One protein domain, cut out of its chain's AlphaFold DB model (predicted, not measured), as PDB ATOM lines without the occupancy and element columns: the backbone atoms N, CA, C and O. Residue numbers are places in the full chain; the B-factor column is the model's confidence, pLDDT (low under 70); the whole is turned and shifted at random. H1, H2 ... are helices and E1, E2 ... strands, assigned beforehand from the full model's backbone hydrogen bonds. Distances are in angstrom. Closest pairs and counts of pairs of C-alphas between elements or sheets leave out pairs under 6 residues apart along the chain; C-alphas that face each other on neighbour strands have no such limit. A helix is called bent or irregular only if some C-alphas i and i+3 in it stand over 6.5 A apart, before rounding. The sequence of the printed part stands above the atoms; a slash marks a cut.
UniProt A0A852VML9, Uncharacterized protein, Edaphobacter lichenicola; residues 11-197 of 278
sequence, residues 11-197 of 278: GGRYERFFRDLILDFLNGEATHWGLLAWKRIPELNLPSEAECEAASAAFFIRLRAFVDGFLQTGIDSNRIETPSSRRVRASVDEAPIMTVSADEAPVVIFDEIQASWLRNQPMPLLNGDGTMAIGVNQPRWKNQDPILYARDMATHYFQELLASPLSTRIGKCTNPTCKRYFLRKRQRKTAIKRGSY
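This is residues 11 to 197 of the 278 residues of an uncharacterized protein of Edaphobacter lichenicola (UniProt A0A852VML9). Two long helices, H3 and H5, lie side by side as the core; the last residues of H1 meet H3, and H4 crosses H5. A small hairpin, E3 and E4, packs by H1 and H3, while another, E1 and E2, has its centres farthest from the mean of the C-alphas, at 20.5 A and 17.3 A, with E2 near H5. The 187 printed residues hold six named helices and four named strands in the order H1 H2 H3 H4 E1 E2 H5 H6 E3 E4, with two antiparallel sheets, E1 - E2 and E3 - E4. The class is mostly helix, though only 93 residues, under half, are in named elements. The whole is compact, with a radius of gyration of the C-alphas of 17.1 A and spans of 54 by 45 by 38 A.

E1, residues 123 to 126, and E2, residues 132 to 135, form an antiparallel hairpin at 142 degrees, with N 125 and O 133 within hydrogen-bond range at 2.8 A. E2 is near H5, residues 146 to 163, with 6 pairs of C-alphas within 10 A. H5 touches the hub H3, residues 49 to 72, the same way at a shallow tilt of 32 degrees, only just short of steep; the closest C-alphas, of Ala 55 and Ile 147, are 4.7 A apart. H4, residues 109 to 120, touches H5 with residues 112 to 116 alone, opposite ways at a steep tilt of 67 degrees, only just short of about perpendicular; the closest C-alphas, of Ser 116 and Asp 152, are 5.7 A apart. H1, residues 11 to 27, touches H3 with residues 25 to 26 alone, about perpendicular at 73 degrees; the closest C-alphas, of Leu 26 and Arg 64, are 6.1 A apart. H2, residues 34 to 37, only just touches H3, with 3 pairs of C-alphas within 8 A, the closest those of Leu 36 and Cys 52, 5.9 A. E3, residues 170 to 172, and E4, residues 181 to 183, form an antiparallel hairpin, with N 171 and O 182 2.9 A apart, within hydrogen-bond range. H6, residues 165 to 168, is close to H1 but not clearly touching, the closest C-alphas being those of Arg 19 and Leu 166, 7.4 A. Every O i to N i+4 pair is within hydrogen-bond range in H3, H4 and H5, and 12 of 13 in H1; H2 and H6 are too short for such a pair.

H3 is 34.7 A long, H1 26.2 A, H5 25.7 A and H4 16.5 A. H1 begins at C-alpha 11 (80.031, 155.689, 181.959) and is irregular, C-alphas 11 and 14 being 8.1 A apart. E4 ends at C-alpha 183 (71.442, 164.459, 197.091).

The C-alphas farthest apart, of Glu 43 and Asn 78, are 55.6 A apart. The printed part has no cut; the links H2 to H3 and H3 to H4 are long. The mean pLDDT of the printed part is 81.6, with 33 residues under 70, among them residues 34 to 45.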
ATOM      1  N   GLY A  11      80.395 154.297 182.244       47.94
ATOM      2  CA  GLY A  11      80.031 155.689 181.959       47.94
ATOM      3  C   GLY A  11      79.101 156.385 182.970       47.94
ATOM      4  O   GLY A  11      78.383 157.303 182.575       47.94
ATOM      5  N   GLY A  12      79.036 155.950 184.236       60.50
ATOM      6  CA  GLY A  12      78.171 156.564 185.260       60.50
ATOM      7  C   GLY A  12      76.658 156.377 185.049       60.50
ATOM      8  O   GLY A  12      75.858 157.005 185.745       60.50
ATOM      9  N   ARG A  13      76.228 155.526 184.101       65.56
ATOM     10  CA  ARG A  13      74.796 155.299 183.813       65.56
ATOM     11  C   ARG A  13      74.076 154.606 184.967       65.56
ATOM     12  O   ARG A  13      73.002 155.052 185.355       65.56
ATOM     13  N   TYR A  14      74.692 153.572 185.539       69.38
ATOM     14  CA  TYR A  14      74.148 152.876 186.707       69.38
ATOM     15  C   TYR A  14      74.027 153.812 187.911       69.38
ATOM     16  O   TYR A  14      72.988 153.837 188.556       69.38
ATOM     17  N   GLU A  15      75.048 154.640 188.173       73.38
ATOM     18  CA  GLU A  15      74.988 155.615 189.265       73.38
ATOM     19  C   GLU A  15      73.818 156.583 189.065       73.38
ATOM     20  O   GLU A  15      73.082 156.829 190.010       73.38
ATOM     21  N   ARG A  16      73.590 157.096 187.845       77.00
ATOM     22  CA  ARG A  16      72.434 157.966 187.553       77.00
ATOM     23  C   ARG A  16      71.098 157.255 187.754       77.00
ATOM     24  O   ARG A  16      70.218 157.834 188.374       77.00
ATOM     25  N   PHE A  17      70.962 156.028 187.259       83.19
ATOM     26  CA  PHE A  17      69.745 155.239 187.443       83.19
ATOM     27  C   PHE A  17      69.467 154.984 188.929       83.19
ATOM     28  O   PHE A  17      68.404 155.333 189.431       83.19
ATOM     29  N   PHE A  18      70.455 154.451 189.650       85.50
ATOM     30  CA  PHE A  18      70.336 154.145 191.072       85.50
ATOM     31  C   PHE A  18      70.080 155.401 191.913       85.50
ATOM     32  O   PHE A  18      69.305 155.370 192.863       85.50
ATOM     33  N   ARG A  19      70.698 156.526 191.541       87.75
ATOM     34  CA  ARG A  19      70.490 157.837 192.162       87.75
ATOM     35  C   ARG A  19      69.030 158.270 192.134       87.75
ATOM     36  O   ARG A  19      68.540 158.774 193.143       87.75
ATOM     37  N   ASP A  20      68.389 158.145 190.981       88.19
ATOM     38  CA  ASP A  20      67.005 158.574 190.808       88.19
ATOM     39  C   ASP A  20      66.078 157.566 191.510       88.19
ATOM     40  O   ASP A  20      65.297 157.962 192.371       88.19
ATOM     41  N   LEU A  21      66.328 156.264 191.326       89.75
ATOM     42  CA  LEU A  21      65.610 155.176 191.998       89.75
ATOM     43  C   LEU A  21      65.599 155.301 193.532       89.75
ATOM     44  O   LEU A  21      64.547 155.207 194.157       89.75
ATOM     45  N   ILE A  22      66.759 155.518 194.168       92.56
ATOM     46  CA  ILE A  22      66.836 155.574 195.636       92.56
ATOM     47  C   ILE A  22      66.128 156.812 196.194       92.56
ATOM     48  O   ILE A  22      65.530 156.753 197.268       92.56
ATOM     49  N   LEU A  23      66.177 157.943 195.482       92.50
ATOM     50  CA  LEU A  23      65.455 159.147 195.887       92.50
ATOM     51  C   LEU A  23      63.950 158.987 195.711       92.50
ATOM     52  O   LEU A  23      63.211 159.479 196.569       92.50
ATOM     53  N   ASP A  24      63.522 158.298 194.658       90.75
ATOM     54  CA  ASP A  24      62.123 157.963 194.431       90.75
ATOM     55  C   ASP A  24      61.619 157.016 195.516       90.75
ATOM     56  O   ASP A  24      60.574 157.278 196.094       90.75
ATOM     57  N   PHE A  25      62.388 156.007 195.929       92.75
ATOM     58  CA  PHE A  25      61.971 155.172 197.058       92.75
ATOM     59  C   PHE A  25      61.879 155.948 198.375       92.75
ATOM     60  O   PHE A  25      60.937 155.799 199.153       92.75
ATOM     61  N   LEU A  26      62.851 156.815 198.648       93.44
ATOM     62  CA  LEU A  26      62.883 157.549 199.907       93.44
ATOM     63  C   LEU A  26      61.797 158.627 200.004       93.44
ATOM     64  O   LEU A  26      61.270 158.846 201.097       93.44
ATOM     65  N   ASN A  27      61.460 159.287 198.893       92.56
ATOM     66  CA  ASN A  27      60.497 160.394 198.851       92.56
ATOM     67  C   ASN A  27      59.126 160.031 198.274       92.56
ATOM     68  O   ASN A  27      58.207 160.838 198.404       92.56
ATOM     69  N   GLY A  28      59.012 158.889 197.605       83.62
ATOM     70  CA  GLY A  28      57.811 158.457 196.911       83.62
ATOM     71  C   GLY A  28      56.682 158.093 197.860       83.62
ATOM     72  O   GLY A  28      56.879 157.828 199.053       83.62
ATOM     73  N   GLU A  29      55.477 158.087 197.311       72.69
ATOM     74  CA  GLU A  29      54.330 157.480 197.973       72.69
ATOM     75  C   GLU A  29      54.576 155.974 198.102       72.69
ATOM     76  O   GLU A  29      55.400 155.410 197.382       72.69
ATOM     77  N   ALA A  30      53.938 155.328 199.079       65.31
ATOM     78  CA  ALA A  30      54.161 153.916 199.379       65.31
ATOM     79  C   ALA A  30      53.526 152.991 198.322       65.31
ATOM     80  O   ALA A  30      52.804 152.060 198.658       65.31
ATOM     81  N   THR A  31      53.769 153.259 197.043       62.06
ATOM     82  CA  THR A  31      53.192 152.545 195.914       62.06
ATOM     83  C   THR A  31      54.308 151.925 195.080       62.06
ATOM     84  O   THR A  31      55.171 152.600 194.531       62.06
ATOM     85  N   HIS A  32      54.264 150.593 195.037       61.44
ATOM     86  CA  HIS A  32      54.910 149.699 194.078       61.44
ATOM     87  C   HIS A  32      56.440 149.785 193.921       61.44
ATOM     88  O   HIS A  32      57.005 150.667 193.280       61.44
ATOM     89  N   TRP A  33      57.118 148.742 194.401       71.19
ATOM     90  CA  TRP A  33      58.525 148.461 194.121       71.19
ATOM     91  C   TRP A  33      58.736 146.956 193.875       71.19
ATOM     92  O   TRP A  33      58.026 146.107 194.412       71.19
ATOM     93  N   GLY A  34      59.740 146.621 193.059       65.31
ATOM     94  CA  GLY A  34      60.193 145.241 192.844       65.31
ATOM     95  C   GLY A  34      59.139 144.284 192.268       65.31
ATOM     96  O   GLY A  34      58.226 144.688 191.553       65.31
ATOM     97  N   LEU A  35      59.294 142.992 192.576       62.53
ATOM     98  CA  LEU A  35      58.412 141.906 192.119       62.53
ATOM     99  C   LEU A  35      56.969 142.048 192.643       62.53
ATOM    100  O   LEU A  35      56.030 141.643 191.970       62.53
ATOM    101  N   LEU A  36      56.784 142.650 193.823       66.00
ATOM    102  CA  LEU A  36      55.466 142.830 194.449       66.00
ATOM    103  C   LEU A  36      54.637 143.950 193.798       66.00
ATOM    104  O   LEU A  36      53.451 144.087 194.075       66.00
ATOM    105  N   ALA A  37      55.250 144.741 192.914       66.19
ATOM    106  CA  ALA A  37      54.559 145.701 192.062       66.19
ATOM    107  C   ALA A  37      53.915 145.066 190.819       66.19
ATOM    108  O   ALA A  37      53.189 145.741 190.091       66.19
ATOM    109  N   TRP A  38      54.243 143.810 190.504       61.91
ATOM    110  CA  TRP A  38      53.791 143.180 189.269       61.91
ATOM    111  C   TRP A  38      52.356 142.680 189.433       61.91
ATOM    112  O   TRP A  38      51.996 142.120 190.468       61.91
ATOM    113  N   LYS A  39      51.530 142.860 188.390       60.31
ATOM    114  CA  LYS A  39      50.198 142.239 188.337       60.31
ATOM    115  C   LYS A  39      50.345 140.740 188.579       60.31
ATOM    116  O   LYS A  39      51.292 140.140 188.075       60.31
ATOM    117  N   ARG A  40      49.405 140.157 189.330       60.72
ATOM    118  CA  ARG A  40      49.431 138.745 189.727       60.72
ATOM    119  C   ARG A  40      49.724 137.856 188.514       60.72
ATOM    120  O   ARG A  40      48.894 137.744 187.615       60.72
ATOM    121  N   ILE A  41      50.909 137.253 188.494       64.50
ATOM    122  CA  ILE A  41      51.295 136.246 187.507       64.50
ATOM    123  C   ILE A  41      50.715 134.917 188.000       64.50
ATOM    124  O   ILE A  41      51.117 134.475 189.075       64.50
ATOM    125  N   PRO A  42      49.771 134.288 187.272       56.50
ATOM    126  CA  PRO A  42      49.050 133.101 187.748       56.50
ATOM    127  C   PRO A  42      49.950 131.916 188.121       56.50
ATOM    128  O   PRO A  42      49.586 131.109 188.968       56.50
ATOM    129  N   GLU A  43      51.127 131.828 187.504       64.62
ATOM    130  CA  GLU A  43      52.109 130.754 187.699       64.62
ATOM    131  C   GLU A  43      53.007 130.961 188.930       64.62
ATOM    132  O   GLU A  43      53.766 130.067 189.305       64.62
ATOM    133  N   LEU A  44      52.940 132.133 189.570       63.91
ATOM    134  CA  LEU A  44      53.690 132.448 190.780       63.91
ATOM    135  C   LEU A  44      52.734 132.501 191.977       63.91
ATOM    136  O   LEU A  44      51.720 133.198 191.948       63.91
ATOM    137  N   ASN A  45      53.099 131.815 193.065       68.50
ATOM    138  CA  ASN A  45      52.470 131.986 194.377       68.50
ATOM    139  C   ASN A  45      52.812 133.382 194.919       68.50
ATOM    140  O   ASN A  45      53.747 133.559 195.704       68.50
ATOM    141  N   LEU A  46      52.100 134.386 194.410       72.50
ATOM    142  CA  LEU A  46      52.222 135.775 194.820       72.50
ATOM    143  C   LEU A  46      51.258 136.076 195.973       72.50
ATOM    144  O   LEU A  46      50.178 135.474 196.027       72.50
ATOM    145  N   PRO A  47      51.621 137.013 196.865       77.69
ATOM    146  CA  PRO A  47      50.763 137.429 197.967       77.69
ATOM    147  C   PRO A  47      49.465 138.070 197.466       77.69
ATOM    148  O   PRO A  47      49.362 138.511 196.316       77.69
ATOM    149  N   SER A  48      48.468 138.134 198.343       84.19
ATOM    150  CA  SER A  48      47.271 138.945 198.131       84.19
ATOM    151  C   SER A  48      47.621 140.430 197.982       84.19
ATOM    152  O   SER A  48      48.695 140.885 198.373       84.19
ATOM    153  N   GLU A  49      46.693 141.212 197.433       82.94
ATOM    154  CA  GLU A  49      46.878 142.657 197.261       82.94
ATOM    155  C   GLU A  49      47.147 143.367 198.597       82.94
ATOM    156  O   GLU A  49      48.102 144.130 198.699       82.94
ATOM    157  N   ALA A  50      46.404 143.011 199.649       84.88
ATOM    158  CA  ALA A  50      46.606 143.549 200.993       84.88
ATOM    159  C   ALA A  50      47.997 143.207 201.564       84.88
ATOM    160  O   ALA A  50      48.648 144.047 202.186       84.88
ATOM    161  N   GLU A  51      48.492 141.988 201.328       86.31
ATOM    162  CA  GLU A  51      49.848 141.597 201.732       86.31
ATOM    163  C   GLU A  51      50.921 142.343 200.932       86.31
ATOM    164  O   GLU A  51      51.942 142.740 201.494       86.31
ATOM    165  N   CYS A  52      50.693 142.582 199.638       84.50
ATOM    166  CA  CYS A  52      51.576 143.389 198.797       84.50
ATOM    167  C   CYS A  52      51.616 144.856 199.243       84.50
ATOM    168  O   CYS A  52      52.694 145.456 199.257       84.50
ATOM    169  N   GLU A  53      50.482 145.438 199.637       85.00
ATOM    170  CA  GLU A  53      50.410 146.791 200.201       85.00
ATOM    171  C   GLU A  53      51.146 146.880 201.542       85.00
ATOM    172  O   GLU A  53      51.991 147.760 201.731       85.00
ATOM    173  N   ALA A  54      50.903 145.928 202.449       87.19
ATOM    174  CA  ALA A  54      51.573 145.866 203.744       87.19
ATOM    175  C   ALA A  54      53.092 145.678 203.592       87.19
ATOM    176  O   ALA A  54      53.879 146.398 204.213       87.19
ATOM    177  N   ALA A  55      53.521 144.771 202.711       88.19
ATOM    178  CA  ALA A  55      54.927 144.587 202.357       88.19
ATOM    179  C   ALA A  55      55.514 145.850 201.722       88.19
ATOM    180  O   ALA A  55      56.655 146.223 202.011       88.19
ATOM    181  N   SER A  56      54.727 146.556 200.909       88.44
ATOM    182  CA  SER A  56      55.174 147.798 200.295       88.44
ATOM    183  C   SER A  56      55.451 148.874 201.335       88.44
ATOM    184  O   SER A  56      56.543 149.444 201.357       88.44
ATOM    185  N   ALA A  57      54.505 149.091 202.248       88.44
ATOM    186  CA  ALA A  57      54.665 150.006 203.368       88.44
ATOM    187  C   ALA A  57      55.872 149.623 204.241       88.44
ATOM    188  O   ALA A  57      56.707 150.482 204.538       88.44
ATOM    189  N   ALA A  58      56.011 148.337 204.584       89.19
ATOM    190  CA  ALA A  58      57.117 147.832 205.392       89.19
ATOM    191  C   ALA A  58      58.482 148.137 204.759       89.19
ATOM    192  O   ALA A  58      59.379 148.625 205.447       89.19
ATOM    193  N   PHE A  59      58.634 147.930 203.449       91.69
ATOM    194  CA  PHE A  59      59.857 148.277 202.723       91.69
ATOM    195  C   PHE A  59      60.204 149.762 202.838       91.69
ATOM    196  O   PHE A  59      61.322 150.102 203.227       91.69
ATOM    197  N   PHE A  60      59.260 150.657 202.524       91.75
ATOM    198  CA  PHE A  60      59.532 152.095 202.519       91.75
ATOM    199  C   PHE A  60      59.831 152.626 203.919       91.75
ATOM    200  O   PHE A  60      60.760 153.419 204.090       91.75
ATOM    201  N   ILE A  61      59.066 152.186 204.923       90.75
ATOM    202  CA  ILE A  61      59.300 152.539 206.327       90.75
ATOM    203  C   ILE A  61      60.701 152.088 206.738       90.75
ATOM    204  O   ILE A  61      61.483 152.891 207.250       90.75
ATOM    205  N   ARG A  62      61.058 150.833 206.447       91.81
ATOM    206  CA  ARG A  62      62.348 150.260 206.839       91.81
ATOM    207  C   ARG A  62      63.522 150.926 206.130       91.81
ATOM    208  O   ARG A  62      64.497 151.289 206.780       91.81
ATOM    209  N   LEU A  63      63.422 151.160 204.821       94.12
ATOM    210  CA  LEU A  63      64.461 151.845 204.051       94.12
ATOM    211  C   LEU A  63      64.696 153.269 204.573       94.12
ATOM    212  O   LEU A  63      65.841 153.695 204.733       94.12
ATOM    213  N   ARG A  64      63.622 154.005 204.883       94.31
ATOM    214  CA  ARG A  64      63.717 155.340 205.490       94.31
ATOM    215  C   ARG A  64      64.360 155.278 206.871       94.31
ATOM    216  O   ARG A  64      65.233 156.095 207.141       94.31
ATOM    217  N   ALA A  65      63.985 154.306 207.699       92.75
ATOM    218  CA  ALA A  65      64.561 154.110 209.027       92.75
ATOM    219  C   ALA A  65      66.073 153.814 208.959       92.75
ATOM    220  O   ALA A  65      66.847 154.428 209.695       92.75
ATOM    221  N   PHE A  66      66.510 152.966 208.020       94.00
ATOM    222  CA  PHE A  66      67.932 152.726 207.756       94.00
ATOM    223  C   PHE A  66      68.670 154.008 207.369       94.00
ATOM    224  O   PHE A  66      69.716 154.326 207.938       94.00
ATOM    225  N   VAL A  67      68.131 154.767 206.409       94.62
ATOM    226  CA  VAL A  67      68.769 156.007 205.954       94.62
ATOM    227  C   VAL A  67      68.789 157.051 207.066       94.62
ATOM    228  O   VAL A  67      69.816 157.696 207.252       94.62
ATOM    229  N   ASP A  68      67.715 157.202 207.834       93.19
ATOM    230  CA  ASP A  68      67.660 158.124 208.968       93.19
ATOM    231  C   ASP A  68      68.690 157.766 210.040       93.19
ATOM    232  O   ASP A  68      69.497 158.624 210.403       93.19
ATOM    233  N   GLY A  69      68.729 156.508 210.491       91.25
ATOM    234  CA  GLY A  69      69.716 156.057 211.474       91.25
ATOM    235  C   GLY A  69      71.148 156.233 210.963       91.25
ATOM    236  O   GLY A  69      72.006 156.757 211.671       91.25
ATOM    237  N   PHE A  70      71.403 155.933 209.685       92.50
ATOM    238  CA  PHE A  70      72.698 156.191 209.054       92.50
ATOM    239  C   PHE A  70      73.063 157.680 209.014       92.50
ATOM    240  O   PHE A  70      74.206 158.039 209.300       92.50
ATOM    241  N   LEU A  71      72.121 158.566 208.676       91.62
ATOM    242  CA  LEU A  71      72.358 160.011 208.673       91.62
ATOM    243  C   LEU A  71      72.767 160.511 210.064       91.62
ATOM    244  O   LEU A  71      73.670 161.350 210.142       91.62
ATOM    245  N   GLN A  72      72.167 159.972 211.131       89.75
ATOM    246  CA  GLN A  72      72.476 160.352 212.514       89.75
ATOM    247  C   GLN A  72      73.901 159.992 212.942       89.75
ATOM    248  O   GLN A  72      74.499 160.738 213.707       89.75
ATOM    249  N   THR A  73      74.508 158.939 212.386       89.38
ATOM    250  CA  THR A  73      75.905 158.557 212.715       89.38
ATOM    251  C   THR A  73      76.937 159.627 212.371       89.38
ATOM    252  O   THR A  73      78.069 159.598 212.847       89.38
ATOM    253  N   GLY A  74      76.575 160.564 211.495       87.44
ATOM    254  CA  GLY A  74      77.423 161.690 211.137       87.44
ATOM    255  C   GLY A  74      77.178 162.931 211.985       87.44
ATOM    256  O   GLY A  74      77.791 163.947 211.684       87.44
ATOM    257  N   ILE A  75      76.263 162.907 212.955       88.25
ATOM    258  CA  ILE A  75      75.828 164.085 213.711       88.25
ATOM    259  C   ILE A  75      76.344 163.987 215.146       88.25
ATOM    260  O   ILE A  75      76.066 163.022 215.847       88.25
ATOM    261  N   ASP A  76      77.096 164.997 215.582       86.12
ATOM    262  CA  ASP A  76      77.602 165.066 216.954       86.12
ATOM    263  C   ASP A  76      76.554 165.609 217.950       86.12
ATOM    264  O   ASP A  76      75.468 166.068 217.580       86.12
ATOM    265  N   SER A  77      76.902 165.615 219.240       82.88
ATOM    266  CA  SER A  77      76.065 166.169 220.317       82.88
ATOM    267  C   SER A  77      75.729 167.657 220.134       82.88
ATOM    268  O   SER A  77      74.707 168.133 220.628       82.88
ATOM    269  N   ASN A  78      76.534 168.390 219.359       82.12
ATOM    270  CA  ASN A  78      76.302 169.788 219.002       82.12
ATOM    271  C   ASN A  78      75.420 169.952 217.751       82.12
ATOM    272  O   ASN A  78      75.244 171.074 217.259       82.12
ATOM    273  N   ARG A  79      74.853 168.856 217.227       84.19
ATOM    274  CA  ARG A  79      74.059 168.805 215.990       84.19
ATOM    275  C   ARG A  79      74.831 169.287 214.760       84.19
ATOM    276  O   ARG A  79      74.261 169.895 213.842       84.19
ATOM    277  N   ILE A  80      76.138 169.060 214.747       87.12
ATOM    278  CA  ILE A  80      77.013 169.334 213.615       87.12
ATOM    279  C   ILE A  80      77.175 168.039 212.824       87.12
ATOM    280  O   ILE A  80      77.627 167.023 213.338       87.12
ATOM    281  N   GLU A  81      76.804 168.088 211.548       89.56
ATOM    282  CA  GLU A  81      76.837 166.931 210.660       89.56
ATOM    283  C   GLU A  81      78.164 166.880 209.882       89.56
ATOM    284  O   GLU A  81      78.513 167.819 209.166       89.56
ATOM    285  N   THR A  82      78.875 165.759 209.945       90.56
ATOM    286  CA  THR A  82      80.070 165.456 209.150       90.56
ATOM    287  C   THR A  82      79.775 164.262 208.235       90.56
ATOM    288  O   THR A  82      79.921 163.111 208.634       90.56
ATOM    289  N   PRO A  83      79.353 164.482 206.972       88.56
ATOM    290  CA  PRO A  83      78.899 163.381 206.117       88.56
ATOM    291  C   PRO A  83      79.946 162.290 205.859       88.56
ATOM    292  O   PRO A  83      79.587 161.137 205.646       88.56
ATOM    293  N   SER A  84      81.236 162.636 205.879       85.88
ATOM    294  CA  SER A  84      82.342 161.689 205.700       85.88
ATOM    295  C   SER A  84      82.619 160.811 206.922       85.88
ATOM    296  O   SER A  84      83.308 159.803 206.768       85.88
ATOM    297  N   SER A  85      82.112 161.159 208.111       86.94
ATOM    298  CA  SER A  85      82.304 160.374 209.338       86.94
ATOM    299  C   SER A  85      81.195 159.355 209.586       86.94
ATOM    300  O   SER A  85      81.335 158.542 210.492       86.94
ATOM    301  N   ARG A  86      80.120 159.362 208.787       88.38
ATOM    302  CA  ARG A  86      79.014 158.404 208.917       88.38
ATOM    303  C   ARG A  86      79.508 156.972 208.749       88.38
ATOM    304  O   ARG A  86      80.233 156.688 207.791       88.38
ATOM    305  N   ARG A  87      79.117 156.066 209.639       86.06
ATOM    306  CA  ARG A  87      79.530 154.654 209.614       86.06
ATOM    307  C   ARG A  87      78.413 153.781 210.164       86.06
ATOM    308  O   ARG A  87      77.790 154.146 211.149       86.06
ATOM    309  N   VAL A  88      78.225 152.607 209.572       84.31
ATOM    310  CA  VAL A  88      77.472 151.520 210.204       84.31
ATOM    311  C   VAL A  88      78.488 150.655 210.946       84.31
ATOM    312  O   VAL A  88      79.416 150.144 210.323       84.31
ATOM    313  N   ARG A  89      78.369 150.569 212.275       76.25
ATOM    314  CA  ARG A  89      79.280 149.814 213.150       76.25
ATOM    315  C   ARG A  89      78.525 148.666 213.814       76.25
ATOM    316  O   ARG A  89      77.343 148.811 214.100       76.25
ATOM    317  N   ALA A  90      79.234 147.570 214.073       67.06
ATOM    318  CA  ALA A  90      78.724 146.405 214.800       67.06
ATOM    319  C   ALA A  90      78.795 146.554 216.336       67.06
ATOM    320  O   ALA A  90      78.234 145.743 217.057       67.06
ATOM    321  N   SER A  91      79.515 147.559 216.849       58.72
ATOM    322  CA  SER A  91      79.736 147.733 218.293       58.72
ATOM    323  C   SER A  91      78.513 148.328 218.986       58.72
ATOM    324  O   SER A  91      78.115 149.434 218.630       58.72
ATOM    325  N   VAL A  92      77.989 147.632 220.000       53.38
ATOM    326  CA  VAL A  92      76.735 147.931 220.723       53.38
ATOM    327  C   VAL A  92      76.691 149.357 221.294       53.38
ATOM    328  O   VAL A  92      75.667 150.022 221.171       53.38
ATOM    329  N   ASP A  93      77.808 149.867 221.820       56.81
ATOM    330  CA  ASP A  93      77.861 151.182 222.490       56.81
ATOM    331  C   ASP A  93      77.763 152.388 221.533       56.81
ATOM    332  O   ASP A  93      77.501 153.513 221.955       56.81
ATOM    333  N   GLU A  94      77.961 152.168 220.230       59.03
ATOM    334  CA  GLU A  94      77.938 153.213 219.194       59.03
ATOM    335  C   GLU A  94      77.137 152.788 217.954       59.03
ATOM    336  O   GLU A  94      77.256 153.392 216.878       59.03
ATOM    337  N   ALA A  95      76.363 151.707 218.061       62.97
ATOM    338  CA  ALA A  95      75.683 151.145 216.913       62.97
ATOM    339  C   ALA A  95      74.551 152.089 216.487       62.97
ATOM    340  O   ALA A  95      73.743 152.502 217.324       62.97
ATOM    341  N   PRO A  96      74.447 152.446 215.197       69.50
ATOM    342  CA  PRO A  96      73.312 153.223 214.752       69.50
ATOM    343  C   PRO A  96      72.026 152.457 214.998       69.50
ATOM    344  O   PRO A  96      71.839 151.343 214.504       69.50
ATOM    345  N   ILE A  97      71.132 153.113 215.720       76.81
ATOM    346  CA  ILE A  97      69.789 152.639 215.976       76.81
ATOM    347  C   ILE A  97      68.876 153.202 214.887       76.81
ATOM    348  O   ILE A  97      68.895 154.402 214.597       76.81
ATOM    349  N   MET A  98      68.063 152.340 214.289       78.31
ATOM    350  CA  MET A  98      66.925 152.747 213.480       78.31
ATOM    351  C   MET A  98      65.633 152.614 214.286       78.31
ATOM    352  O   MET A  98      65.398 151.618 214.969       78.31
ATOM    353  N   THR A  99      64.779 153.627 214.183       75.50
ATOM    354  CA  THR A  99      63.430 153.621 214.757       75.50
ATOM    355  C   THR A  99      62.447 153.464 213.611       75.50
ATOM    356  O   THR A  99      62.371 154.321 212.732       75.50
ATOM    357  N   VAL A 100      61.752 152.333 213.587       69.19
ATOM    358  CA  VAL A 100      60.925 151.904 212.448       69.19
ATOM    359  C   VAL A 100      59.499 152.423 212.621       69.19
ATOM    360  O   VAL A 100      58.905 152.938 211.676       69.19
ATOM    361  N   SER A 101      58.993 152.399 213.851       69.00
ATOM    362  CA  SER A 101      57.761 153.060 214.280       69.00
ATOM    363  C   SER A 101      57.903 153.513 215.739       69.00
ATOM    364  O   SER A 101      58.901 153.202 216.389       69.00
ATOM    365  N   ALA A 102      56.932 154.278 216.248       65.81
ATOM    366  CA  ALA A 102      56.906 154.666 217.661       65.81
ATOM    367  C   ALA A 102      56.679 153.466 218.602       65.81
ATOM    368  O   ALA A 102      57.080 153.525 219.761       65.81
ATOM    369  N   ASP A 103      56.075 152.396 218.078       63.72
ATOM    370  CA  ASP A 103      55.648 151.218 218.835       63.72
ATOM    371  C   ASP A 103      56.626 150.035 218.699       63.72
ATOM    372  O   ASP A 103      56.538 149.061 219.446       63.72
ATOM    373  N   GLU A 104      57.571 150.097 217.756       70.69
ATOM    374  CA  GLU A 104      58.620 149.089 217.591       70.69
ATOM    375  C   GLU A 104      59.864 149.444 218.410       70.69
ATOM    376  O   GLU A 104      60.339 150.584 218.409       70.69
ATOM    377  N   ALA A 105      60.438 148.431 219.065       69.19
ATOM    378  CA  ALA A 105      61.716 148.575 219.745       69.19
ATOM    379  C   ALA A 105      62.783 149.065 218.746       69.19
ATOM    380  O   ALA A 105      62.850 148.557 217.621       69.19
ATOM    381  N   PRO A 106      63.621 150.042 219.125       75.00
ATOM    382  CA  PRO A 106      64.676 150.511 218.248       75.00
ATOM    383  C   PRO A 106      65.634 149.367 217.898       75.00
ATOM    384  O   PRO A 106      66.021 148.590 218.769       75.00
ATOM    385  N   VAL A 107      66.021 149.267 216.626       77.94
ATOM    386  CA  VAL A 107      66.824 148.143 216.125       77.94
ATOM    387  C   VAL A 107      68.200 148.624 215.697       77.94
ATOM    388  O   VAL A 107      68.332 149.668 215.058       77.94
ATOM    389  N   VAL A 108      69.237 147.855 216.011       84.38
ATOM    390  CA  VAL A 108      70.593 148.125 215.538       84.38
ATOM    391  C   VAL A 108      70.678 147.834 214.038       84.38
ATOM    392  O   VAL A 108      70.374 146.733 213.584       84.38
ATOM    393  N   ILE A 109      71.117 148.821 213.247       87.88
ATOM    394  CA  ILE A 109      71.209 148.689 211.781       87.88
ATOM    395  C   ILE A 109      72.076 147.489 211.375       87.88
ATOM    396  O   ILE A 109      71.758 146.804 210.405       87.88
ATOM    397  N   PHE A 110      73.185 147.250 212.084       87.44
ATOM    398  CA  PHE A 110      74.113 146.175 211.737       87.44
ATOM    399  C   PHE A 110      73.497 144.785 211.937       87.44
ATOM    400  O   PHE A 110      73.625 143.950 211.046       87.44
ATOM    401  N   ASP A 111      72.778 144.564 213.038       86.88
ATOM    402  CA  ASP A 111      72.142 143.276 213.349       86.88
ATOM    403  C   ASP A 111      71.127 142.882 212.272       86.88
ATOM    404  O   ASP A 111      71.005 141.721 211.892       86.88
ATOM    405  N   GLU A 112      70.445 143.869 211.704       88.56
ATOM    406  CA  GLU A 112      69.476 143.664 210.630       88.56
ATOM    407  C   GLU A 112      70.131 143.329 209.296       88.56
ATOM    408  O   GLU A 112      69.687 142.419 208.590       88.56
ATOM    409  N   ILE A 113      71.240 144.000 208.987       89.00
ATOM    410  CA  ILE A 113      72.080 143.639 207.845       89.00
ATOM    411  C   ILE A 113      72.605 142.208 208.019       89.00
ATOM    412  O   ILE A 113      72.509 141.404 207.093       89.00
ATOM    413  N   GLN A 114      73.103 141.865 209.207       88.25
ATOM    414  CA  GLN A 114      73.626 140.538 209.514       88.25
ATOM    415  C   GLN A 114      72.539 139.462 209.401       88.25
ATOM    416  O   GLN A 114      72.765 138.427 208.770       88.25
ATOM    417  N   ALA A 115      71.346 139.707 209.946       88.44
ATOM    418  CA  ALA A 115      70.215 138.794 209.830       88.44
ATOM    419  C   ALA A 115      69.840 138.560 208.359       88.44
ATOM    420  O   ALA A 115      69.583 137.423 207.957       88.44
ATOM    421  N   SER A 116      69.861 139.615 207.539       89.12
ATOM    422  CA  SER A 116      69.653 139.495 206.095       89.12
ATOM    423  C   SER A 116      70.756 138.679 205.416       89.12
ATOM    424  O   SER A 116      70.463 137.850 204.556       89.12
ATOM    425  N   TRP A 117      72.020 138.841 205.819       88.25
ATOM    426  CA  TRP A 117      73.144 138.079 205.263       88.25
ATOM    427  C   TRP A 117      73.070 136.590 205.562       88.25
ATOM    428  O   TRP A 117      73.371 135.787 204.681       88.25
ATOM    429  N   LEU A 118      72.634 136.213 206.763       87.94
ATOM    430  CA  LEU A 118      72.448 134.804 207.121       87.94
ATOM    431  C   LEU A 118      71.424 134.114 206.206       87.94
ATOM    432  O   LEU A 118      71.582 132.935 205.893       87.94
ATOM    433  N   ARG A 119      70.410 134.851 205.734       87.06
ATOM    434  CA  ARG A 119      69.390 134.343 204.801       87.06
ATOM    435  C   ARG A 119      69.830 134.391 203.340       87.06
ATOM    436  O   ARG A 119      69.580 133.449 202.593       87.06
ATOM    437  N   ASN A 120      70.460 135.490 202.928       83.62
ATOM    438  CA  ASN A 120      70.710 135.799 201.518       83.62
ATOM    439  C   ASN A 120      72.137 135.477 201.045       83.62
ATOM    440  O   ASN A 120      72.393 135.569 199.847       83.62
ATOM    441  N   GLN A 121      73.033 135.087 201.960       82.88
ATOM    442  CA  GLN A 121      74.402 134.617 201.706       82.88
ATOM    443  C   GLN A 121      75.164 135.491 200.694       82.88
ATOM    444  O   GLN A 121      75.345 135.101 199.536       82.88
ATOM    445  N   PRO A 122      75.596 136.701 201.092       81.50
ATOM    446  CA  PRO A 122      76.305 137.579 200.180       81.50
ATOM    447  C   PRO A 122      77.658 136.979 199.777       81.50
ATOM    448  O   PRO A 122      78.304 136.273 200.551       81.50
ATOM    449  N   MET A 123      78.097 137.281 198.559       79.56
ATOM    450  CA  MET A 123      79.339 136.744 198.010       79.56
ATOM    451  C   MET A 123      80.488 137.735 198.212       79.56
ATOM    452  O   MET A 123      80.320 138.913 197.894       79.56
ATOM    453  N   PRO A 124      81.667 137.304 198.685       79.62
ATOM    454  CA  PRO A 124      82.847 138.153 198.639       79.62
ATOM    455  C   PRO A 124      83.217 138.435 197.176       79.62
ATOM    456  O   PRO A 124      83.230 137.536 196.336       79.62
ATOM    457  N   LEU A 125      83.506 139.695 196.874       80.31
ATOM    458  CA  LEU A 125      83.962 140.173 195.576       80.31
ATOM    459  C   LEU A 125      85.379 140.716 195.732       80.31
ATOM    460  O   LEU A 125      85.648 141.452 196.678       80.31
ATOM    461  N   LEU A 126      86.269 140.386 194.802       78.31
ATOM    462  CA  LEU A 126      87.588 141.003 194.709       78.31
ATOM    463  C   LEU A 126      87.515 142.153 193.702       78.31
ATOM    464  O   LEU A 126      87.190 141.937 192.534       78.31
ATOM    465  N   ASN A 127      87.786 143.367 194.161       74.19
ATOM    466  CA  ASN A 127      87.832 144.557 193.322       74.19
ATOM    467  C   ASN A 127      89.112 144.574 192.474       74.19
ATOM    468  O   ASN A 127      90.097 143.903 192.793       74.19
ATOM    469  N   GLY A 128      89.122 145.379 191.404       69.00
ATOM    470  CA  GLY A 128      90.285 145.511 190.518       69.00
ATOM    471  C   GLY A 128      91.527 146.094 191.204       69.00
ATOM    472  O   GLY A 128      92.642 145.884 190.736       69.00
ATOM    473  N   ASP A 129      91.345 146.777 192.337       77.38
ATOM    474  CA  ASP A 129      92.406 147.333 193.184       77.38
ATOM    475  C   ASP A 129      92.914 146.355 194.266       77.38
ATOM    476  O   ASP A 129      93.730 146.731 195.108       77.38
ATOM    477  N   GLY A 130      92.435 145.105 194.262       77.00
ATOM    478  CA  GLY A 130      92.808 144.072 195.229       77.00
ATOM    479  C   GLY A 130      92.076 144.157 196.573       77.00
ATOM    480  O   GLY A 130      92.326 143.330 197.451       77.00
ATOM    481  N   THR A 131      91.162 145.114 196.757       76.00
ATOM    482  CA  THR A 131      90.307 145.171 197.952       76.00
ATOM    483  C   THR A 131      89.147 144.178 197.856       76.00
ATOM    484  O   THR A 131      88.696 143.832 196.767       76.00
ATOM    485  N   MET A 132      88.639 143.705 198.998       74.50
ATOM    486  CA  MET A 132      87.439 142.865 199.031       74.50
ATOM    487  C   MET A 132      86.189 143.701 199.312       74.50
ATOM    488  O   MET A 132      86.167 144.515 200.234       74.50
ATOM    489  N   ALA A 133      85.129 143.451 198.553       73.50
ATOM    490  CA  ALA A 133      83.789 143.968 198.779       73.50
ATOM    491  C   ALA A 133      82.809 142.824 199.070       73.50
ATOM    492  O   ALA A 133      83.070 141.660 198.778       73.50
ATOM    493  N   ILE A 134      81.654 143.157 199.641       72.25
ATOM    494  CA  ILE A 134      80.554 142.209 199.834       72.25
ATOM    495  C   ILE A 134      79.535 142.456 198.720       72.25
ATOM    496  O   ILE A 134      78.860 143.485 198.691       72.25
ATOM    497  N   GLY A 135      79.449 141.514 197.786       72.19
ATOM    498  CA  GLY A 135      78.443 141.470 196.737       72.19
ATOM    499  C   GLY A 135      77.120 140.970 197.290       72.19
ATOM    500  O   GLY A 135      76.969 139.787 197.599       72.19
ATOM    501  N   VAL A 136      76.151 141.872 197.406       73.00
ATOM    502  CA  VAL A 136      74.802 141.535 197.861       73.00
ATOM    503  C   VAL A 136      73.901 141.367 196.648       73.00
ATOM    504  O   VAL A 136      73.630 142.325 195.926       73.00
ATOM    505  N   ASN A 137      73.425 140.149 196.416       78.81
ATOM    506  CA  ASN A 137      72.390 139.924 195.414       78.81
ATOM    507  C   ASN A 137      71.044 140.435 195.932       78.81
ATOM    508  O   ASN A 137      70.821 140.505 197.143       78.81
ATOM    509  N   GLN A 138      70.136 140.769 195.015       83.19
ATOM    510  CA  GLN A 138      68.743 140.981 195.397       83.19
ATOM    511  C   GLN A 138      68.201 139.695 196.042       83.19
ATOM    512  O   GLN A 138      68.405 138.610 195.476       83.19
ATOM    513  N   PRO A 139      67.529 139.796 197.202       84.19
ATOM    514  CA  PRO A 139      66.804 138.685 197.797       84.19
ATOM    515  C   PRO A 139      65.923 137.998 196.754       84.19
ATOM    516  O   PRO A 139      65.243 138.651 195.961       84.19
ATOM    517  N   ARG A 140      65.938 136.666 196.723       78.88
ATOM    518  CA  ARG A 140      65.084 135.906 195.802       78.88
ATOM    519  C   ARG A 140      63.733 135.668 196.459       78.88
ATOM    520  O   ARG A 140      63.686 135.224 197.602       78.88
ATOM    521  N   TRP A 141      62.645 135.884 195.726       74.50
ATOM    522  CA  TRP A 141      61.325 135.431 196.158       74.50
ATOM    523  C   TRP A 141      61.277 133.896 196.142       74.50
ATOM    524  O   TRP A 141      61.311 133.286 195.076       74.50
ATOM    525  N   LYS A 142      61.246 133.266 197.321       71.25
ATOM    526  CA  LYS A 142      61.158 131.803 197.479       71.25
ATOM    527  C   LYS A 142      60.109 131.428 198.528       71.25
ATOM    528  O   LYS A 142      60.469 130.930 199.588       71.25
ATOM    529  N   ASN A 143      58.828 131.695 198.246       65.00
ATOM    530  CA  ASN A 143      57.704 131.405 199.158       65.00
ATOM    531  C   ASN A 143      57.948 131.900 200.598       65.00
ATOM    532  O   ASN A 143      57.591 131.235 201.567       65.00
ATOM    533  N   GLN A 144      58.628 133.037 200.731       71.12
ATOM    534  CA  GLN A 144      58.908 133.645 202.023       71.12
ATOM    535  C   GLN A 144      57.788 134.609 202.389       71.12
ATOM    536  O   GLN A 144      57.071 135.100 201.516       71.12
ATOM    537  N   ASP A 145      57.683 134.906 203.678       86.19
ATOM    538  CA  ASP A 145      56.786 135.935 204.183       86.19
ATOM    539  C   ASP A 145      56.986 137.274 203.419       86.19
ATOM    540  O   ASP A 145      58.131 137.733 203.276       86.19
ATOM    541  N   PRO A 146      55.912 137.910 202.904       87.00
ATOM    542  CA  PRO A 146      56.007 139.144 202.120       87.00
ATOM    543  C   PRO A 146      56.701 140.288 202.868       87.00
ATOM    544  O   PRO A 146      57.469 141.048 202.268       87.00
ATOM    545  N   ILE A 147      56.473 140.396 204.181       88.69
ATOM    546  CA  ILE A 147      57.085 141.428 205.024       88.69
ATOM    547  C   ILE A 147      58.579 141.155 205.199       88.69
ATOM    548  O   ILE A 147      59.391 142.077 205.097       88.69
ATOM    549  N   LEU A 148      58.972 139.901 205.419       88.50
ATOM    550  CA  LEU A 148      60.376 139.509 205.501       88.50
ATOM    551  C   LEU A 148      61.121 139.813 204.198       88.50
ATOM    552  O   LEU A 148      62.206 140.394 204.238       88.50
ATOM    553  N   TYR A 149      60.516 139.510 203.045       88.38
ATOM    554  CA  TYR A 149      61.081 139.890 201.748       88.38
ATOM    555  C   TYR A 149      61.253 141.405 201.619       88.38
ATOM    556  O   TYR A 149      62.310 141.873 201.200       88.38
ATOM    557  N   ALA A 150      60.241 142.183 202.008       89.75
ATOM    558  CA  ALA A 150      60.306 143.640 202.011       89.75
ATOM    559  C   ALA A 150      61.439 144.185 202.888       89.75
ATOM    560  O   ALA A 150      62.160 145.098 202.477       89.75
ATOM    561  N   ARG A 151      61.648 143.595 204.067       90.75
ATOM    562  CA  ARG A 151      62.756 143.941 204.969       90.75
ATOM    563  C   ARG A 151      64.118 143.633 204.346       90.75
ATOM    564  O   ARG A 151      65.010 144.484 204.372       90.75
ATOM    565  N   ASP A 152      64.271 142.463 203.735       90.75
ATOM    566  CA  ASP A 152      65.515 142.077 203.060       90.75
ATOM    567  C   ASP A 152      65.791 142.945 201.824       90.75
ATOM    568  O   ASP A 152      66.928 143.348 201.579       90.75
ATOM    569  N   MET A 153      64.753 143.325 201.081       91.31
ATOM    570  CA  MET A 153      64.876 144.236 199.944       91.31
ATOM    571  C   MET A 153      65.253 145.657 200.380       91.31
ATOM    572  O   MET A 153      66.093 146.289 199.737       91.31
ATOM    573  N   ALA A 154      64.696 146.159 201.487       92.88
ATOM    574  CA  ALA A 154      65.105 147.441 202.068       92.88
ATOM    575  C   ALA A 154      66.583 147.412 202.483       92.88
ATOM    576  O   ALA A 154      67.326 148.355 202.204       92.88
ATOM    577  N   THR A 155      67.018 146.298 203.077       92.62
ATOM    578  CA  THR A 155      68.417 146.058 203.443       92.62
ATOM    579  C   THR A 155      69.317 146.070 202.207       92.62
ATOM    580  O   THR A 155      70.299 146.808 202.178       92.62
ATOM    581  N   HIS A 156      68.937 145.355 201.141       91.06
ATOM    582  CA  HIS A 156      69.664 145.343 199.871       91.06
ATOM    583  C   HIS A 156      69.864 146.758 199.298       91.06
ATOM    584  O   HIS A 156      70.998 147.166 199.041       91.06
ATOM    585  N   TYR A 157      68.794 147.547 199.147       91.81
ATOM    586  CA  TYR A 157      68.903 148.907 198.597       91.81
ATOM    587  C   TYR A 157      69.684 149.861 199.507       91.81
ATOM    588  O   TYR A 157      70.391 150.746 199.014       91.81
ATOM    589  N   PHE A 158      69.606 149.681 200.827       93.44
ATOM    590  CA  PHE A 158      70.438 150.429 201.761       93.44
ATOM    591  C   PHE A 158      71.925 150.076 201.610       93.44
ATOM    592  O   PHE A 158      72.768 150.971 201.571       93.44
ATOM    593  N   GLN A 159      72.268 148.798 201.448       90.19
ATOM    594  CA  GLN A 159      73.648 148.378 201.200       90.19
ATOM    595  C   GLN A 159      74.179 148.887 199.855       90.19
ATOM    596  O   GLN A 159      75.316 149.355 199.793       90.19
ATOM    597  N   GLU A 160      73.356 148.882 198.802       87.81
ATOM    598  CA  GLU A 160      73.703 149.514 197.522       87.81
ATOM    599  C   GLU A 160      73.971 151.018 197.692       87.81
ATOM    600  O   GLU A 160      74.945 151.548 197.150       87.81
ATOM    601  N   LEU A 161      73.178 151.711 198.521       90.62
ATOM    602  CA  LEU A 161      73.428 153.110 198.861       90.62
ATOM    603  C   LEU A 161      74.782 153.283 199.559       90.62
ATOM    604  O   LEU A 161      75.533 154.178 199.162       90.62
ATOM    605  N   LEU A 162      75.102 152.449 200.554       88.31
ATOM    606  CA  LEU A 162      76.374 152.495 201.286       88.31
ATOM    607  C   LEU A 162      77.585 152.242 200.380       88.31
ATOM    608  O   LEU A 162      78.585 152.947 200.507       88.31
ATOM    609  N   ALA A 163      77.474 151.283 199.459       82.75
ATOM    610  CA  ALA A 163      78.519 150.950 198.494       82.75
ATOM    611  C   ALA A 163      78.711 152.033 197.415       82.75
ATOM    612  O   ALA A 163      79.741 152.067 196.747       82.75
ATOM    613  N   SER A 164      77.733 152.925 197.233       82.25
ATOM    614  CA  SER A 164      77.801 153.998 196.242       82.25
ATOM    615  C   SER A 164      78.445 155.287 196.790       82.25
ATOM    616  O   SER A 164      78.331 155.599 197.983       82.25
ATOM    617  N   PRO A 165      78.989 156.158 195.915       82.31
ATOM    618  CA  PRO A 165      79.407 157.515 196.290       82.31
ATOM    619  C   PRO A 165      78.270 158.395 196.845       82.31
ATOM    620  O   PRO A 165      78.512 159.486 197.380       82.31
ATOM    621  N   LEU A 166      77.010 157.964 196.705       87.12
ATOM    622  CA  LEU A 166      75.835 158.704 197.152       87.12
ATOM    623  C   LEU A 166      75.688 158.701 198.679       87.12
ATOM    624  O   LEU A 166      75.123 159.656 199.218       87.12
ATOM    625  N   SER A 167      76.250 157.715 199.386       88.75
ATOM    626  CA  SER A 167      76.200 157.597 200.855       88.75
ATOM    627  C   SER A 167      76.702 158.850 201.590       88.75
ATOM    628  O   SER A 167      76.128 159.279 202.592       88.75
ATOM    629  N   THR A 168      77.727 159.518 201.059       86.69
ATOM    630  CA  THR A 168      78.267 160.769 201.630       86.69
ATOM    631  C   THR A 168      77.515 162.019 201.164       86.69
ATOM    632  O   THR A 168      77.637 163.101 201.746       86.69
ATOM    633  N   ARG A 169      76.730 161.903 200.087       89.94
ATOM    634  CA  ARG A 169      76.023 163.019 199.444       89.94
ATOM    635  C   ARG A 169      74.573 163.111 199.885       89.94
ATOM    636  O   ARG A 169      74.033 164.223 199.864       89.94
ATOM    637  N   ILE A 170      73.975 162.002 200.304       93.81
ATOM    638  CA  ILE A 170      72.593 161.941 200.765       93.81
ATOM    639  C   ILE A 170      72.404 162.737 202.050       93.81
ATOM    640  O   ILE A 170      73.272 162.781 202.931       93.81
ATOM    641  N   GLY A 171      71.291 163.447 202.125       92.81
ATOM    642  CA  GLY A 171      70.872 164.203 203.291       92.81
ATOM    643  C   GLY A 171      69.358 164.286 203.347       92.81
ATOM    644  O   GLY A 171      68.673 164.036 202.356       92.81
ATOM    645  N   LYS A 172      68.851 164.670 204.512       94.06
ATOM    646  CA  LYS A 172      67.432 164.907 204.751       94.06
ATOM    647  C   LYS A 172      67.214 166.375 205.066       94.06
ATOM    648  O   LYS A 172      68.033 166.993 205.746       94.06
ATOM    649  N   CYS A 173      66.151 166.951 204.516       92.25
ATOM    650  CA  CYS A 173      65.823 168.348 204.748       92.25
ATOM    651  C   CYS A 173      65.459 168.563 206.224       92.25
ATOM    652  O   CYS A 173      64.529 167.939 206.726       92.25
ATOM    653  N   THR A 174      66.162 169.467 206.903       90.00
ATOM    654  CA  THR A 174      65.919 169.814 208.311       90.00
ATOM    655  C   THR A 174      64.620 170.596 208.506       90.00
ATOM    656  O   THR A 174      64.088 170.607 209.610       90.00
ATOM    657  N   ASN A 175      64.072 171.207 207.447       87.94
ATOM    658  CA  ASN A 175      62.770 171.867 207.516       87.94
ATOM    659  C   ASN A 175      61.676 170.847 207.924       87.94
ATOM    660  O   ASN A 175      61.428 169.916 207.143       87.94
ATOM    661  N   PRO A 176      60.998 171.030 209.080       87.12
ATOM    662  CA  PRO A 176      60.013 170.086 209.613       87.12
ATOM    663  C   PRO A 176      58.836 169.789 208.685       87.12
ATOM    664  O   PRO A 176      58.285 168.694 208.762       87.12
ATOM    665  N   THR A 177      58.468 170.728 207.808       88.88
ATOM    666  CA  THR A 177      57.376 170.536 206.841       88.88
ATOM    667  C   THR A 177      57.828 169.826 205.572       88.88
ATOM    668  O   THR A 177      57.023 169.203 204.893       88.88
ATOM    669  N   CYS A 178      59.119 169.901 205.237       90.38
ATOM    670  CA  CYS A 178      59.645 169.284 204.028       90.38
ATOM    671  C   CYS A 178      60.104 167.853 204.289       90.38
ATOM    672  O   CYS A 178      59.648 166.953 203.597       90.38
ATOM    673  N   LYS A 179      61.047 167.649 205.223       90.75
ATOM    674  CA  LYS A 179      61.671 166.352 205.576       90.75
ATOM    675  C   LYS A 179      62.116 165.446 204.407       90.75
ATOM    676  O   LYS A 179      62.500 164.306 204.645       90.75
ATOM    677  N   ARG A 180      62.130 165.944 203.166       94.00
ATOM    678  CA  ARG A 180      62.498 165.181 201.967       94.00
ATOM    679  C   ARG A 180      63.979 164.828 201.965       94.00
ATOM    680  O   ARG A 180      64.826 165.637 202.366       94.00
ATOM    681  N   TYR A 181      64.280 163.650 201.447       95.50
ATOM    682  CA  TYR A 181      65.629 163.201 201.146       95.50
ATOM    683  C   TYR A 181      66.113 163.855 199.856       95.50
ATOM    684  O   TYR A 181      65.352 164.061 198.911       95.50
ATOM    685  N   PHE A 182      67.388 164.212 199.810       94.06
ATOM    686  CA  PHE A 182      67.992 164.823 198.638       94.06
ATOM    687  C   PHE A 182      69.473 164.478 198.541       94.06
ATOM    688  O   PHE A 182      70.136 164.158 199.529       94.06
ATOM    689  N   LEU A 183      70.018 164.621 197.337       91.81
ATOM    690  CA  LEU A 183      71.442 164.459 197.091       91.81
ATOM    691  C   LEU A 183      72.116 165.805 196.892       91.81
ATOM    692  O   LEU A 183      71.699 166.650 196.096       91.81
ATOM    693  N   ARG A 184      73.224 166.001 197.600       87.75
ATOM    694  CA  ARG A 184      74.083 167.161 197.381       87.75
ATOM    695  C   ARG A 184      74.791 167.020 196.031       87.75
ATOM    696  O   ARG A 184      75.230 165.934 195.647       87.75
ATOM    697  N   LYS A 185      74.961 168.144 195.323       84.50
ATOM    698  CA  LYS A 185      75.705 168.186 194.047       84.50
ATOM    699  C   LYS A 185      77.148 167.692 194.197       84.50
ATOM    700  O   LYS A 185      77.678 167.084 193.281       84.50
ATOM    701  N   ARG A 186      77.771 167.964 195.346       81.75
ATOM    702  CA  ARG A 186      79.140 167.563 195.688       81.75
ATOM    703  C   ARG A 186      79.180 167.068 197.128       81.75
ATOM    704  O   ARG A 186      78.389 167.534 197.955       81.75
ATOM    705  N   GLN A 187      80.121 166.178 197.425       80.81
ATOM    706  CA  GLN A 187      80.453 165.826 198.800       80.81
ATOM    707  C   GLN A 187      80.934 167.081 199.541       80.81
ATOM    708  O   GLN A 187      81.700 167.891 199.012       80.81
ATOM    709  N   ARG A 188      80.440 167.275 200.764       79.38
ATOM    710  CA  ARG A 188      80.881 168.382 201.615       79.38
ATOM    711  C   ARG A 188      82.189 167.982 202.287       79.38
ATOM    712  O   ARG A 188      82.235 166.966 202.964       79.38
ATOM    713  N   LYS A 189      83.226 168.802 202.100       78.19
ATOM    714  CA  LYS A 189      84.513 168.656 202.799       78.19
ATOM    715  C   LYS A 189      84.473 169.208 204.226       78.19
ATOM    716  O   LYS A 189      85.294 168.846 205.051       78.19
ATOM    717  N   THR A 190      83.531 170.107 204.499       83.19
ATOM    718  CA  THR A 190      83.393 170.800 205.780       83.19
ATOM    719  C   THR A 190      82.181 170.293 206.543       83.19
ATOM    720  O   THR A 190      81.152 169.988 205.933       83.19
ATOM    721  N   ALA A 191      82.277 170.327 207.868       86.44
ATOM    722  CA  ALA A 191      81.158 170.072 208.757       86.44
ATOM    723  C   ALA A 191      79.972 171.007 208.453       86.44
ATOM    724  O   ALA A 191      80.129 172.210 208.204       86.44
ATOM    725  N   ILE A 192      78.772 170.444 208.453       84.94
ATOM    726  CA  ILE A 192      77.516 171.131 208.194       84.94
ATOM    727  C   ILE A 192      76.933 171.531 209.542       84.94
ATOM    728  O   ILE A 192      76.343 170.739 210.274       84.94
ATOM    729  N   LYS A 193      77.105 172.807 209.872       80.00
ATOM    730  CA  LYS A 193      76.500 173.398 211.061       80.00
ATOM    731  C   LYS A 193      75.019 173.660 210.778       80.00
ATOM    732  O   LYS A 193      74.712 174.326 209.786       80.00
ATOM    733  N   ARG A 194      74.139 173.243 211.699       74.38
ATOM    734  CA  ARG A 194      72.693 173.568 211.706       74.38
ATOM    735  C   ARG A 194      71.875 172.850 210.624       74.38
ATOM    736  O   ARG A 194      70.931 173.418 210.086       74.38
ATOM    737  N   GLY A 195      72.246 171.609 210.321       80.69
ATOM    738  CA  GLY A 195      71.469 170.745 209.441       80.69
ATOM    739  C   GLY A 195      71.536 171.107 207.956       80.69
ATOM    740  O   GLY A 195      72.270 171.990 207.501       80.69
ATOM    741  N   SER A 196      70.767 170.360 207.178       85.19
ATOM    742  CA  SER A 196      70.868 170.286 205.729       85.19
ATOM    743  C   SER A 196      69.521 170.630 205.100       85.19
ATOM    744  O   SER A 196      68.495 170.103 205.500       85.19
ATOM    745  N   TYR A 197      69.503 171.507 204.094       88.19
ATOM    746  CA  TYR A 197      68.265 171.945 203.434       88.19
ATOM    747  C   TYR A 197      68.293 171.557 201.961       88.19
ATOM    748  O   TYR A 197      69.320 171.722 201.293       88.19
TER     749      TYR A 197